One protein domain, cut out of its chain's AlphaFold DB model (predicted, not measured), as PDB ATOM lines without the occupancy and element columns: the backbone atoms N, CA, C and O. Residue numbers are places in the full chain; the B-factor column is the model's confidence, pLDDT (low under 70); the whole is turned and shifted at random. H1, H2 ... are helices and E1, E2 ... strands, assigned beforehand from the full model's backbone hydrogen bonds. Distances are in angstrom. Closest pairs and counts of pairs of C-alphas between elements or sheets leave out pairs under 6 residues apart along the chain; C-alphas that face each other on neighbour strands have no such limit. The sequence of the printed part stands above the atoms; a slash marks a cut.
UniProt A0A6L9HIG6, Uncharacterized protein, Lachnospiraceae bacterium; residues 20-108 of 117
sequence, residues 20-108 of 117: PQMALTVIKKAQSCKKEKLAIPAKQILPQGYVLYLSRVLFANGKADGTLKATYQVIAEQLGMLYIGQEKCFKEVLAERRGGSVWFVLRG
ATOM      1  N   PRO A  20     167.683 244.372 235.057       88.88
ATOM      2  CA  PRO A  20     166.439 243.695 234.690       88.88
ATOM      3  C   PRO A  20     166.112 243.782 233.190       88.88
ATOM      4  O   PRO A  20     165.656 242.811 232.592       88.88
ATOM      5  N   GLN A  21     166.402 244.914 232.537       91.31
ATOM      6  CA  GLN A  21     166.181 245.085 231.097       91.31
ATOM      7  C   GLN A  21     167.127 244.219 230.251       91.31
ATOM      8  O   GLN A  21     166.708 243.682 229.220       91.31
ATOM      9  N   MET A  22     168.384 244.046 230.680       94.75
ATOM     10  CA  MET A  22     169.329 243.145 230.008       94.75
ATOM     11  C   MET A  22     168.848 241.696 230.113       94.75
ATOM     12  O   MET A  22     168.787 240.994 229.103       94.75
ATOM     13  N   ALA A  23     168.432 241.278 231.314       92.75
ATOM     14  CA  ALA A  23     167.878 239.950 231.560       92.75
ATOM     15  C   ALA A  23     166.626 239.692 230.706       92.75
ATOM     16  O   ALA A  23     166.562 238.699 229.981       92.75
ATOM     17  N   LEU A  24     165.669 240.628 230.696       90.94
ATOM     18  CA  LEU A  24     164.448 240.523 229.894       90.94
ATOM     19  C   LEU A  24     164.749 240.404 228.393       90.94
ATOM     20  O   LEU A  24     164.116 239.613 227.693       90.94
ATOM     21  N   THR A  25     165.724 241.165 227.891       93.00
ATOM     22  CA  THR A  25     166.150 241.098 226.485       93.00
ATOM     23  C   THR A  25     166.658 239.703 226.122       93.00
ATOM     24  O   THR A  25     166.324 239.172 225.059       93.00
ATOM     25  N   VAL A  26     167.446 239.096 227.009       94.06
ATOM     26  CA  VAL A  26     167.993 237.749 226.827       94.06
ATOM     27  C   VAL A  26     166.892 236.688 226.890       94.06
ATOM     28  O   VAL A  26     166.809 235.853 225.989       94.06
ATOM     29  N   ILE A  27     166.004 236.762 227.886       90.50
ATOM     30  CA  ILE A  27     164.884 235.825 228.070       90.50
ATOM     31  C   ILE A  27     163.938 235.847 226.863       90.50
ATOM     32  O   ILE A  27     163.663 234.793 226.294       90.50
ATOM     33  N   LYS A  28     163.514 237.030 226.397       89.81
ATOM     34  CA  LYS A  28     162.625 237.154 225.226       89.81
ATOM     35  C   LYS A  28     163.239 236.541 223.966       89.81
ATOM     36  O   LYS A  28     162.564 235.839 223.214       89.81
ATOM     37  N   LYS A  29     164.537 236.771 223.736       90.94
ATOM     38  CA  LYS A  29     165.256 236.172 222.600       90.94
ATOM     39  C   LYS A  29     165.340 234.651 222.727       90.94
ATOM     40  O   LYS A  29     165.145 233.961 221.729       90.94
ATOM     41  N   ALA A  30     165.592 234.137 223.929       89.25
ATOM     42  CA  ALA A  30     165.637 232.705 224.194       89.25
ATOM     43  C   ALA A  30     164.282 232.021 223.966       89.25
ATOM     44  O   ALA A  30     164.238 231.026 223.252       89.25
ATOM     45  N   GLN A  31     163.191 232.593 224.482       84.94
ATOM     46  CA  GLN A  31     161.826 232.084 224.286       84.94
ATOM     47  C   GLN A  31     161.427 232.039 222.803       84.94
ATOM     48  O   GLN A  31     160.767 231.110 222.358       84.94
ATOM     49  N   SER A  32     161.887 233.002 221.997       81.75
ATOM     50  CA  SER A  32     161.649 232.993 220.546       81.75
ATOM     51  C   SER A  32     162.497 231.970 219.766       81.75
ATOM     52  O   SER A  32     162.338 231.828 218.552       81.75
ATOM     53  N   CYS A  33     163.434 231.276 220.421       77.31
ATOM     54  CA  CYS A  33     164.411 230.417 219.762       77.31
ATOM     55  C   CYS A  33     164.052 228.930 219.885       77.31
ATOM     56  O   CYS A  33     164.116 228.342 220.961       77.31
ATOM     57  N   LYS A  34     163.778 228.289 218.742       70.94
ATOM     58  CA  LYS A  34     163.504 226.842 218.648       70.94
ATOM     59  C   LYS A  34     164.759 225.963 218.514       70.94
ATOM     60  O   LYS A  34     164.654 224.789 218.187       70.94
ATOM     61  N   LYS A  35     165.959 226.528 218.685       75.25
ATOM     62  CA  LYS A  35     167.235 225.809 218.509       75.25
ATOM     63  C   LYS A  35     167.797 225.387 219.860       75.25
ATOM     64  O   LYS A  35     167.547 226.056 220.851       75.25
ATOM     65  N   GLU A  36     168.645 224.361 219.877       77.94
ATOM     66  CA  GLU A  36     169.360 223.906 221.086       77.94
ATOM     67  C   GLU A  36     170.418 224.907 221.594       77.94
ATOM     68  O   GLU A  36     170.881 224.834 222.735       77.94
ATOM     69  N   LYS A  37     170.803 225.864 220.741       86.88
ATOM     70  CA  LYS A  37     171.806 226.897 221.011       86.88
ATOM     71  C   LYS A  37     171.376 228.228 220.398       86.88
ATOM     72  O   LYS A  37     171.058 228.296 219.209       86.88
ATOM     73  N   LEU A  38     171.464 229.298 221.185       92.94
ATOM     74  CA  LEU A  38     171.222 230.674 220.750       92.94
ATOM     75  C   LEU A  38     172.484 231.518 220.954       92.94
ATOM     76  O   LEU A  38     173.068 231.509 222.030       92.94
ATOM     77  N   ALA A  39     172.909 232.260 219.930       94.50
ATOM     78  CA  ALA A  39     174.006 233.222 220.033       94.50
ATOM     79  C   ALA A  39     173.464 234.648 219.874       94.50
ATOM     80  O   ALA A  39     172.885 234.975 218.838       94.50
ATOM     81  N   ILE A  40     173.672 235.499 220.879       95.31
ATOM     82  CA  ILE A  40     173.223 236.897 220.891       95.31
ATOM     83  C   ILE A  40     174.456 237.813 220.883       95.31
ATOM     84  O   ILE A  40     175.328 237.647 221.736       95.31
ATOM     85  N   PRO A  41     174.568 238.791 219.964       96.50
ATOM     86  CA  PRO A  41     175.656 239.761 220.013       96.50
ATOM     87  C   PRO A  41     175.614 240.553 221.321       96.50
ATOM     88  O   PRO A  41     174.553 241.054 221.695       96.50
ATOM     89  N   ALA A  42     176.762 240.764 221.965       97.12
ATOM     90  CA  ALA A  42     176.831 241.506 223.224       97.12
ATOM     91  C   ALA A  42     176.237 242.920 223.105       97.12
ATOM     92  O   ALA A  42     175.517 243.360 223.995       97.12
ATOM     93  N   LYS A  43     176.431 243.589 221.959       96.00
ATOM     94  CA  LYS A  43     175.861 244.918 221.664       96.00
ATOM     95  C   LYS A  43     174.326 244.982 221.650       96.00
ATOM     96  O   LYS A  43     173.776 246.071 221.638       96.00
ATOM     97  N   GLN A  44     173.637 243.840 221.569       95.88
ATOM     98  CA  GLN A  44     172.171 243.790 221.643       95.88
ATOM     99  C   GLN A  44     171.658 243.684 223.082       95.88
ATOM    100  O   GLN A  44     170.461 243.829 223.296       95.88
ATOM    101  N   ILE A  45     172.535 243.380 224.038       96.75
ATOM    102  CA  ILE A  45     172.191 243.196 225.453       96.75
ATOM    103  C   ILE A  45     172.768 244.348 226.275       96.75
ATOM    104  O   ILE A  45     172.097 244.885 227.148       96.75
ATOM    105  N   LEU A  46     174.012 244.729 225.986       96.50
ATOM    106  CA  LEU A  46     174.786 245.660 226.791       96.50
ATOM    107  C   LEU A  46     174.712 247.077 226.212       96.50
ATOM    108  O   LEU A  46     175.014 247.258 225.027       96.50
ATOM    109  N   PRO A  47     174.389 248.087 227.037       95.62
ATOM    110  CA  PRO A  47     174.482 249.483 226.649       95.62
ATOM    111  C   PRO A  47     175.894 249.852 226.193       95.62
ATOM    112  O   PRO A  47     176.897 249.298 226.660       95.62
ATOM    113  N   GLN A  48     175.984 250.830 225.296       94.31
ATOM    114  CA  GLN A  48     177.270 251.349 224.844       94.31
ATOM    115  C   GLN A  48     178.101 251.851 226.036       94.31
ATOM    116  O   GLN A  48     177.588 252.511 226.934       94.31
ATOM    117  N   GLY A  49     179.392 251.508 226.063       94.62
ATOM    118  CA  GLY A  49     180.315 251.890 227.140       94.62
ATOM    119  C   GLY A  49     180.200 251.059 228.424       94.62
ATOM    120  O   GLY A  49     181.131 251.075 229.227       94.62
ATOM    121  N   TYR A  50     179.136 250.262 228.590       95.69
ATOM    122  CA  TYR A  50     178.885 249.510 229.823       95.69
ATOM    123  C   TYR A  50     180.025 248.555 230.191       95.69
ATOM    124  O   TYR A  50     180.446 248.505 231.339       95.69
ATOM    125  N   VAL A  51     180.585 247.846 229.208       96.31
ATOM    126  CA  VAL A  51     181.672 246.877 229.445       96.31
ATOM    127  C   VAL A  51     182.959 247.566 229.896       96.31
ATOM    128  O   VAL A  51     183.651 247.048 230.761       96.31
ATOM    129  N   LEU A  52     183.274 248.741 229.345       97.06
ATOM    130  CA  LEU A  52     184.462 249.509 229.742       97.06
ATOM    131  C   LEU A  52     184.319 250.069 231.158       97.06
ATOM    132  O   LEU A  52     185.284 250.105 231.916       97.06
ATOM    133  N   TYR A  53     183.113 250.510 231.512       96.00
ATOM    134  CA  TYR A  53     182.795 250.889 232.882       96.00
ATOM    135  C   TYR A  53     182.947 249.685 233.817       96.00
ATOM    136  O   TYR A  53     183.683 249.746 234.803       96.00
ATOM    137  N   LEU A  54     182.305 248.569 233.473       95.44
ATOM    138  CA  LEU A  54     182.264 247.390 234.321       95.44
ATOM    139  C   LEU A  54     183.650 246.766 234.512       95.44
ATOM    140  O   LEU A  54     183.959 246.330 235.616       95.44
ATOM    141  N   SER A  55     184.514 246.786 233.494       96.31
ATOM    142  CA  SER A  55     185.880 246.271 233.622       96.31
ATOM    143  C   SER A  55     186.680 247.027 234.683       96.31
ATOM    144  O   SER A  55     187.406 246.413 235.463       96.31
ATOM    145  N   ARG A  56     186.496 248.351 234.771       96.25
ATOM    146  CA  ARG A  56     187.120 249.191 235.805       96.25
ATOM    147  C   ARG A  56     186.543 248.902 237.187       96.25
ATOM    148  O   ARG A  56     187.305 248.785 238.139       96.25
ATOM    149  N   VAL A  57     185.221 248.755 237.292       93.88
ATOM    150  CA  VAL A  57     184.550 248.436 238.563       93.88
ATOM    151  C   VAL A  57     185.001 247.078 239.093       93.88
ATOM    152  O   VAL A  57     185.384 246.977 240.255       93.88
ATOM    153  N   LEU A  58     184.998 246.043 238.251       93.12
ATOM    154  CA  LEU A  58     185.405 244.699 238.652       93.12
ATOM    155  C   LEU A  58     186.875 244.655 239.078       93.12
ATOM    156  O   LEU A  58     187.188 244.023 240.082       93.12
ATOM    157  N   PHE A  59     187.755 245.360 238.361       95.00
ATOM    158  CA  PHE A  59     189.166 245.473 238.730       95.00
ATOM    159  C   PHE A  59     189.358 246.169 240.078       95.00
ATOM    160  O   PHE A  59     190.018 245.630 240.962       95.00
ATOM    161  N   ALA A  60     188.724 247.329 240.271       94.06
ATOM    162  CA  ALA A  60     188.826 248.095 241.512       94.06
ATOM    163  C   ALA A  60     188.310 247.320 242.738       94.06
ATOM    164  O   ALA A  60     188.782 247.543 243.847       94.06
ATOM    165  N   ASN A  61     187.367 246.395 242.536       90.50
ATOM    166  CA  ASN A  61     186.810 245.547 243.591       90.50
ATOM    167  C   ASN A  61     187.499 244.173 243.707       90.50
ATOM    168  O   ASN A  61     187.001 243.306 244.426       90.50
ATOM    169  N   GLY A  62     188.599 243.932 242.982       90.44
ATOM    170  CA  GLY A  62     189.318 242.653 243.007       90.44
ATOM    171  C   GLY A  62     188.488 241.459 242.516       90.44
ATOM    172  O   GLY A  62     188.749 240.325 242.907       90.44
ATOM    173  N   LYS A  63     187.457 241.703 241.694       88.12
ATOM    174  CA  LYS A  63     186.530 240.680 241.175       88.12
ATOM    175  C   LYS A  63     186.938 240.130 239.808       88.12
ATOM    176  O   LYS A  63     186.466 239.067 239.423       88.12
ATOM    177  N   ALA A  64     187.784 240.849 239.073       89.75
ATOM    178  CA  ALA A  64     188.356 240.419 237.799       89.75
ATOM    179  C   ALA A  64     189.698 241.123 237.537       89.75
ATOM    180  O   ALA A  64     190.017 242.126 238.173       89.75
ATOM    181  N   ASP A  65     190.447 240.651 236.540       91.06
ATOM    182  CA  ASP A  65     191.758 241.193 236.140       91.06
ATOM    183  C   ASP A  65     191.696 242.523 235.352       91.06
ATOM    184  O   ASP A  65     192.707 243.008 234.850       91.06
ATOM    185  N   GLY A  66     190.506 243.117 235.212       90.12
ATOM    186  CA  GLY A  66     190.281 244.368 234.480       90.12
ATOM    187  C   GLY A  66     190.274 244.242 232.958       90.12
ATOM    188  O   GLY A  66     190.009 245.226 232.260       90.12
ATOM    189  N   THR A  67     190.497 243.045 232.412       95.69
ATOM    190  CA  THR A  67     190.399 242.815 230.974       95.69
ATOM    191  C   THR A  67     188.941 242.791 230.518       95.69
ATOM    192  O   THR A  67     188.020 242.365 231.226       95.69
ATOM    193  N   LEU A  68     188.709 243.192 229.264       95.44
ATOM    194  CA  LEU A  68     187.383 243.060 228.655       95.44
ATOM    195  C   LEU A  68     186.944 241.594 228.588       95.44
ATOM    196  O   LEU A  68     185.763 241.311 228.758       95.44
ATOM    197  N   LYS A  69     187.883 240.660 228.378       95.44
ATOM    198  CA  LYS A  69     187.592 239.221 228.336       95.44
ATOM    199  C   LYS A  69     186.995 238.746 229.661       95.44
ATOM    200  O   LYS A  69     185.909 238.173 229.639       95.44
ATOM    201  N   ALA A  70     187.660 239.026 230.783       94.38
ATOM    202  CA  ALA A  70     187.152 238.654 232.100       94.38
ATOM    203  C   ALA A  70     185.808 239.336 232.395       94.38
ATOM    204  O   ALA A  70     184.883 238.700 232.881       94.38
ATOM    205  N   THR A  71     185.648 240.599 231.990       96.00
ATOM    206  CA  THR A  71     184.380 241.333 232.148       96.00
ATOM    207  C   THR A  71     183.218 240.657 231.416       96.00
ATOM    208  O   THR A  71     182.143 240.472 231.983       96.00
ATOM    209  N   TYR A  72     183.421 240.245 230.160       97.06
ATOM    210  CA  TYR A  72     182.407 239.498 229.414       97.06
ATOM    211  C   TYR A  72     182.117 238.130 230.033       97.06
ATOM    212  O   TYR A  72     180.976 237.678 229.972       97.06
ATOM    213  N   GLN A  73     183.116 237.484 230.632       95.56
ATOM    214  CA  GLN A  73     182.929 236.214 231.322       95.56
ATOM    215  C   GLN A  73     182.070 236.373 232.585       95.56
ATOM    216  O   GLN A  73     181.097 235.642 232.729       95.56
ATOM    217  N   VAL A  74     182.320 237.398 233.408       95.00
ATOM    218  CA  VAL A  74     181.471 237.731 234.569       95.00
ATOM    219  C   VAL A  74     180.017 237.974 234.146       95.00
ATOM    220  O   VAL A  74     179.088 237.456 234.762       95.00
ATOM    221  N   ILE A  75     179.799 238.725 233.059       95.62
ATOM    222  CA  ILE A  75     178.450 238.956 232.518       95.62
ATOM    223  C   ILE A  75     177.809 237.638 232.059       95.62
ATOM    224  O   ILE A  75     176.637 237.399 232.344       95.62
ATOM    225  N   ALA A  76     178.550 236.787 231.342       96.56
ATOM    226  CA  ALA A  76     178.051 235.494 230.876       96.56
ATOM    227  C   ALA A  76     177.625 234.602 232.049       96.56
ATOM    228  O   ALA A  76     176.540 234.026 232.020       96.56
ATOM    229  N   GLU A  77     178.433 234.547 233.104       94.44
ATOM    230  CA  GLU A  77     178.121 233.786 234.310       94.44
ATOM    231  C   GLU A  77     176.861 234.309 235.003       94.44
ATOM    232  O   GLU A  77     175.984 233.512 235.332       94.44
ATOM    233  N   GLN A  78     176.697 235.631 235.135       93.00
ATOM    234  CA  GLN A  78     175.468 236.198 235.701       93.00
ATOM    235  C   GLN A  78     174.232 235.943 234.839       93.00
ATOM    236  O   GLN A  78     173.164 235.659 235.374       93.00
ATOM    237  N   LEU A  79     174.358 235.980 233.511       94.50
ATOM    238  CA  LEU A  79     173.270 235.560 232.623       94.50
ATOM    239  C   LEU A  79     172.914 234.081 232.838       94.50
ATOM    240  O   LEU A  79     171.739 233.726 232.800       94.50
ATOM    241  N   GLY A  80     173.904 233.223 233.101       93.12
ATOM    242  CA  GLY A  80     173.698 231.813 233.450       93.12
ATOM    243  C   GLY A  80     173.070 231.583 234.831       93.12
ATOM    244  O   GLY A  80     172.583 230.486 235.103       93.12
ATOM    245  N   MET A  81     173.044 232.607 235.685       92.12
ATOM    246  CA  MET A  81     172.405 232.600 237.006       92.12
ATOM    247  C   MET A  81     170.986 233.175 236.984       92.12
ATOM    248  O   MET A  81     170.428 233.425 238.048       92.12
ATOM    249  N   LEU A  82     170.404 233.404 235.805       91.56
ATOM    250  CA  LEU A  82     169.004 233.799 235.688       91.56
ATOM    251  C   LEU A  82     168.078 232.610 235.957       91.56
ATOM    252  O   LEU A  82     168.288 231.514 235.427       91.56
ATOM    253  N   TYR A  83     167.021 232.863 236.728       88.19
ATOM    254  CA  TYR A  83     165.949 231.907 237.007       88.19
ATOM    255  C   TYR A  83     164.583 232.542 236.751       88.19
ATOM    256  O   TYR A  83     164.404 233.740 236.973       88.19
ATOM    257  N   ILE A  84     163.627 231.720 236.315       83.50
ATOM    258  CA  ILE A  84     162.196 232.040 236.330       83.50
ATOM    259  C   ILE A  84     161.543 231.067 237.307       83.50
ATOM    260  O   ILE A  84     161.590 229.852 237.101       83.50
ATOM    261  N   GLY A  85     160.973 231.592 238.392       83.38
ATOM    262  CA  GLY A  85     160.567 230.753 239.519       83.38
ATOM    263  C   GLY A  85     161.765 229.964 240.065       83.38
ATOM    264  O   GLY A  85     162.802 230.547 240.373       83.38
ATOM    265  N   GLN A  86     161.651 228.635 240.149       81.69
ATOM    266  CA  GLN A  86     162.738 227.760 240.620       81.69
ATOM    267  C   GLN A  86     163.621 227.190 239.498       81.69
ATOM    268  O   GLN A  86     164.557 226.435 239.763       81.69
ATOM    269  N   GLU A  87     163.358 227.534 238.236       85.19
ATOM    270  CA  GLU A  87     164.049 226.926 237.103       85.19
ATOM    271  C   GLU A  87     165.102 227.851 236.495       85.19
ATOM    272  O   GLU A  87     164.829 229.012 236.184       85.19
ATOM    273  N   LYS A  88     166.306 227.314 236.255       88.88
ATOM    274  CA  LYS A  88     167.354 228.029 235.517       88.88
ATOM    275  C   LYS A  88     166.885 228.356 234.106       88.88
ATOM    276  O   LYS A  88     166.488 227.465 233.352       88.88
ATOM    277  N   CYS A  89     167.057 229.613 233.704       90.31
ATOM    278  CA  CYS A  89     166.794 230.037 232.336       90.31
ATOM    279  C   CYS A  89     167.721 229.348 231.331       90.31
ATOM    280  O   CYS A  89     167.302 229.083 230.207       90.31
ATOM    281  N   PHE A  90     168.964 229.049 231.723       92.19
ATOM    282  CA  PHE A  90     169.985 228.459 230.857       92.19
ATOM    283  C   PHE A  90     170.782 227.396 231.610       92.19
ATOM    284  O   PHE A  90     171.062 227.547 232.798       92.19
ATOM    285  N   LYS A  91     171.180 226.322 230.918       91.56
ATOM    286  CA  LYS A  91     172.133 225.348 231.475       91.56
ATOM    287  C   LYS A  91     173.557 225.892 231.427       91.56
ATOM    288  O   LYS A  91     174.327 225.676 232.354       91.56
ATOM    289  N   GLU A  92     173.891 226.583 230.338       93.81
ATOM    290  CA  GLU A  92     175.218 227.134 230.087       93.81
ATOM    291  C   GLU A  92     175.103 228.470 229.345       93.81
ATOM    292  O   GLU A  92     174.302 228.610 228.411       93.81
ATOM    293  N   VAL A  93     175.936 229.432 229.746       95.94
ATOM    294  CA  VAL A  93     176.127 230.702 229.044       95.94
ATOM    295  C   VAL A  93     177.621 230.981 228.897       95.94
ATOM    296  O   VAL A  93     178.347 231.011 229.885       95.94
ATOM    297  N   LEU A  94     178.081 231.195 227.663       97.00
ATOM    298  CA  LEU A  94     179.489 231.452 227.337       97.00
ATOM    299  C   LEU A  94     179.652 232.783 226.603       97.00
ATOM    300  O   LEU A  94     178.846 233.118 225.735       97.00
ATOM    301  N   ALA A  95     180.732 233.508 226.886       97.12
ATOM    302  CA  ALA A  95     181.170 234.634 226.068       97.12
ATOM    303  C   ALA A  95     182.168 234.152 225.001       97.12
ATOM    304  O   ALA A  95     183.268 233.706 225.318       97.12
ATOM    305  N   GLU A  96     181.805 234.268 223.726       96.56
ATOM    306  CA  GLU A  96     182.641 233.867 222.591       96.56
ATOM    307  C   GLU A  96     182.992 235.080 221.717       96.56
ATOM    308  O   GLU A  96     182.141 235.920 221.411       96.56
ATOM    309  N   ARG A  97     184.243 235.161 221.249       94.12
ATOM    310  CA  ARG A  97     184.661 236.167 220.262       94.12
ATOM    311  C   ARG A  97     184.515 235.598 218.851       94.12
ATOM    312  O   ARG A  97     185.081 234.555 218.548       94.12
ATOM    313  N   ARG A  98     183.782 236.291 217.975       91.81
ATOM    314  CA  ARG A  98     183.559 235.914 216.569       91.81
ATOM    315  C   ARG A  98     183.668 237.149 215.679       91.81
ATOM    316  O   ARG A  98     182.928 238.110 215.886       91.81
ATOM    317  N   GLY A  99     184.592 237.138 214.715       84.75
ATOM    318  CA  GLY A  99     184.763 238.239 213.754       84.75
ATOM    319  C   GLY A  99     184.945 239.608 214.423       84.75
ATOM    320  O   GLY A  99     184.243 240.559 214.096       84.75
ATOM    321  N   GLY A 100     185.795 239.689 215.452       88.38
ATOM    322  CA  GLY A 100     186.051 240.926 216.202       88.38
ATOM    323  C   GLY A 100     184.970 241.329 217.215       88.38
ATOM    324  O   GLY A 100     185.269 242.110 218.114       88.38
ATOM    325  N   SER A 101     183.769 240.750 217.148       93.50
ATOM    326  CA  SER A 101     182.658 241.014 218.073       93.50
ATOM    327  C   SER A 101     182.546 239.947 219.163       93.50
ATOM    328  O   SER A 101     182.956 238.803 218.965       93.50
ATOM    329  N   VAL A 102     181.956 240.299 220.306       97.31
ATOM    330  CA  VAL A 102     181.643 239.347 221.384       97.31
ATOM    331  C   VAL A 102     180.175 238.940 221.319       97.31
ATOM    332  O   VAL A 102     179.297 239.765 221.052       97.31
ATOM    333  N   TRP A 103     179.925 237.657 221.553       97.75
ATOM    334  CA  TRP A 103     178.618 237.021 221.530       97.75
ATOM    335  C   TRP A 103     178.404 236.238 222.819       97.75
ATOM    336  O   TRP A 103     179.313 235.550 223.277       97.75
ATOM    337  N   PHE A 104     177.192 236.297 223.357       97.62
ATOM    338  CA  PHE A 104     176.749 235.407 224.422       97.62
ATOM    339  C   PHE A 104     176.056 234.201 223.809       97.62
ATOM    340  O   PHE A 104     175.084 234.335 223.062       97.62
ATOM    341  N   VAL A 105     176.590 233.024 224.094       96.12
ATOM    342  CA  VAL A 105     176.084 231.742 223.628       96.12
ATOM    343  C   VAL A 105     175.342 231.071 224.765       96.12
ATOM    344  O   VAL A 105     175.950 230.707 225.761       96.12
ATOM    345  N   LEU A 106     174.039 230.900 224.583       95.12
ATOM    346  CA  LEU A 106     173.099 230.332 225.541       95.12
ATOM    347  C   LEU A 106     172.734 228.911 225.109       95.12
ATOM    348  O   LEU A 106     172.484 228.679 223.917       95.12
ATOM    349  N   ARG A 107     172.680 227.970 226.056       92.38
ATOM    350  CA  ARG A 107     172.322 226.566 225.792       92.38
ATOM    351  C   ARG A 107     171.410 225.994 226.873       92.38
ATOM    352  O   ARG A 107     171.620 226.235 228.063       92.38
ATOM    353  N   GLY A 108     170.446 225.178 226.443       86.50
ATOM    354  CA  GLY A 108     169.464 224.521 227.309       86.50
ATOM    355  C   GLY A 108     168.580 225.486 228.112       86.50
ATOM    356  O   GLY A 108     168.669 226.705 227.970       86.50
TER     357      GLY A 108
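This is residues 20 to 108 of the 117 residues of an uncharacterized protein of Lachnospiraceae bacterium (UniProt A0A6L9HIG6). A small three-stranded sheet, E1, E4 and E3, has helices H1 and H3 slantwise over one face and no named helix over the other. H2 sits off the sheet, packed crosswise on the first residues of H3, and E2 with the turn after it makes a small flap away from H2. The printed part has 89 residues with three named helices and four named strands, in the order H1 E1 H2 H3 E2 E3 E4; the sheet is antiparallel and the class is mixed. It is compact, with a radius of gyration of the C-alphas of 13.0 A and spans of 38 by 33 by 20 A.

E1 is residues 37 to 41, E4 residues 101 to 107, 19.4 A long, and E3 residues 92 to 98, 18.1 A. H3 is residues 68 to 80, 18.4 A; H1 is residues 20 to 31, 16.3 A, from C-alpha 20 at (166.439, 243.695, 234.690). H2 is residues 50 to 60, 15.4 A, and E2 is residues 82 to 84. C-alpha 107 ends E4 at (172.322, 226.566, 225.792).

E3 and E4 form a hairpin, with N 96 and O 103 2.8 A apart, within hydrogen-bond range. E1 is antiparallel to E4, with N 40 and O 104 at 2.8 A. H3 lies over E3 at a height over the sheet of 7.2 A; its closest C-alphas to E3 are Gly 80 and Val 93, 5.2 A. H1, on the same face, lies over E1 and E4 at a height of 10.9 A. H2 touches H3, about perpendicular at 80 degrees, closest at the C-alphas of Ser 55 and Thr 71, 5.4 A; H3 does so with residues 68 to 72 alone. E2 pairs with no named strand, but its residues 83 to 84 pair antiparallel with residues 87 to 88. Every O i to N i+4 pair is within hydrogen-bond range in H1 and H3, and 6 of 7 in H2.

The C-alphas farthest apart, Lys 34 and Ala 60, are 40.2 A apart. The printed part has no cut and no long link, and no printed residue is under 70 in pLDDT.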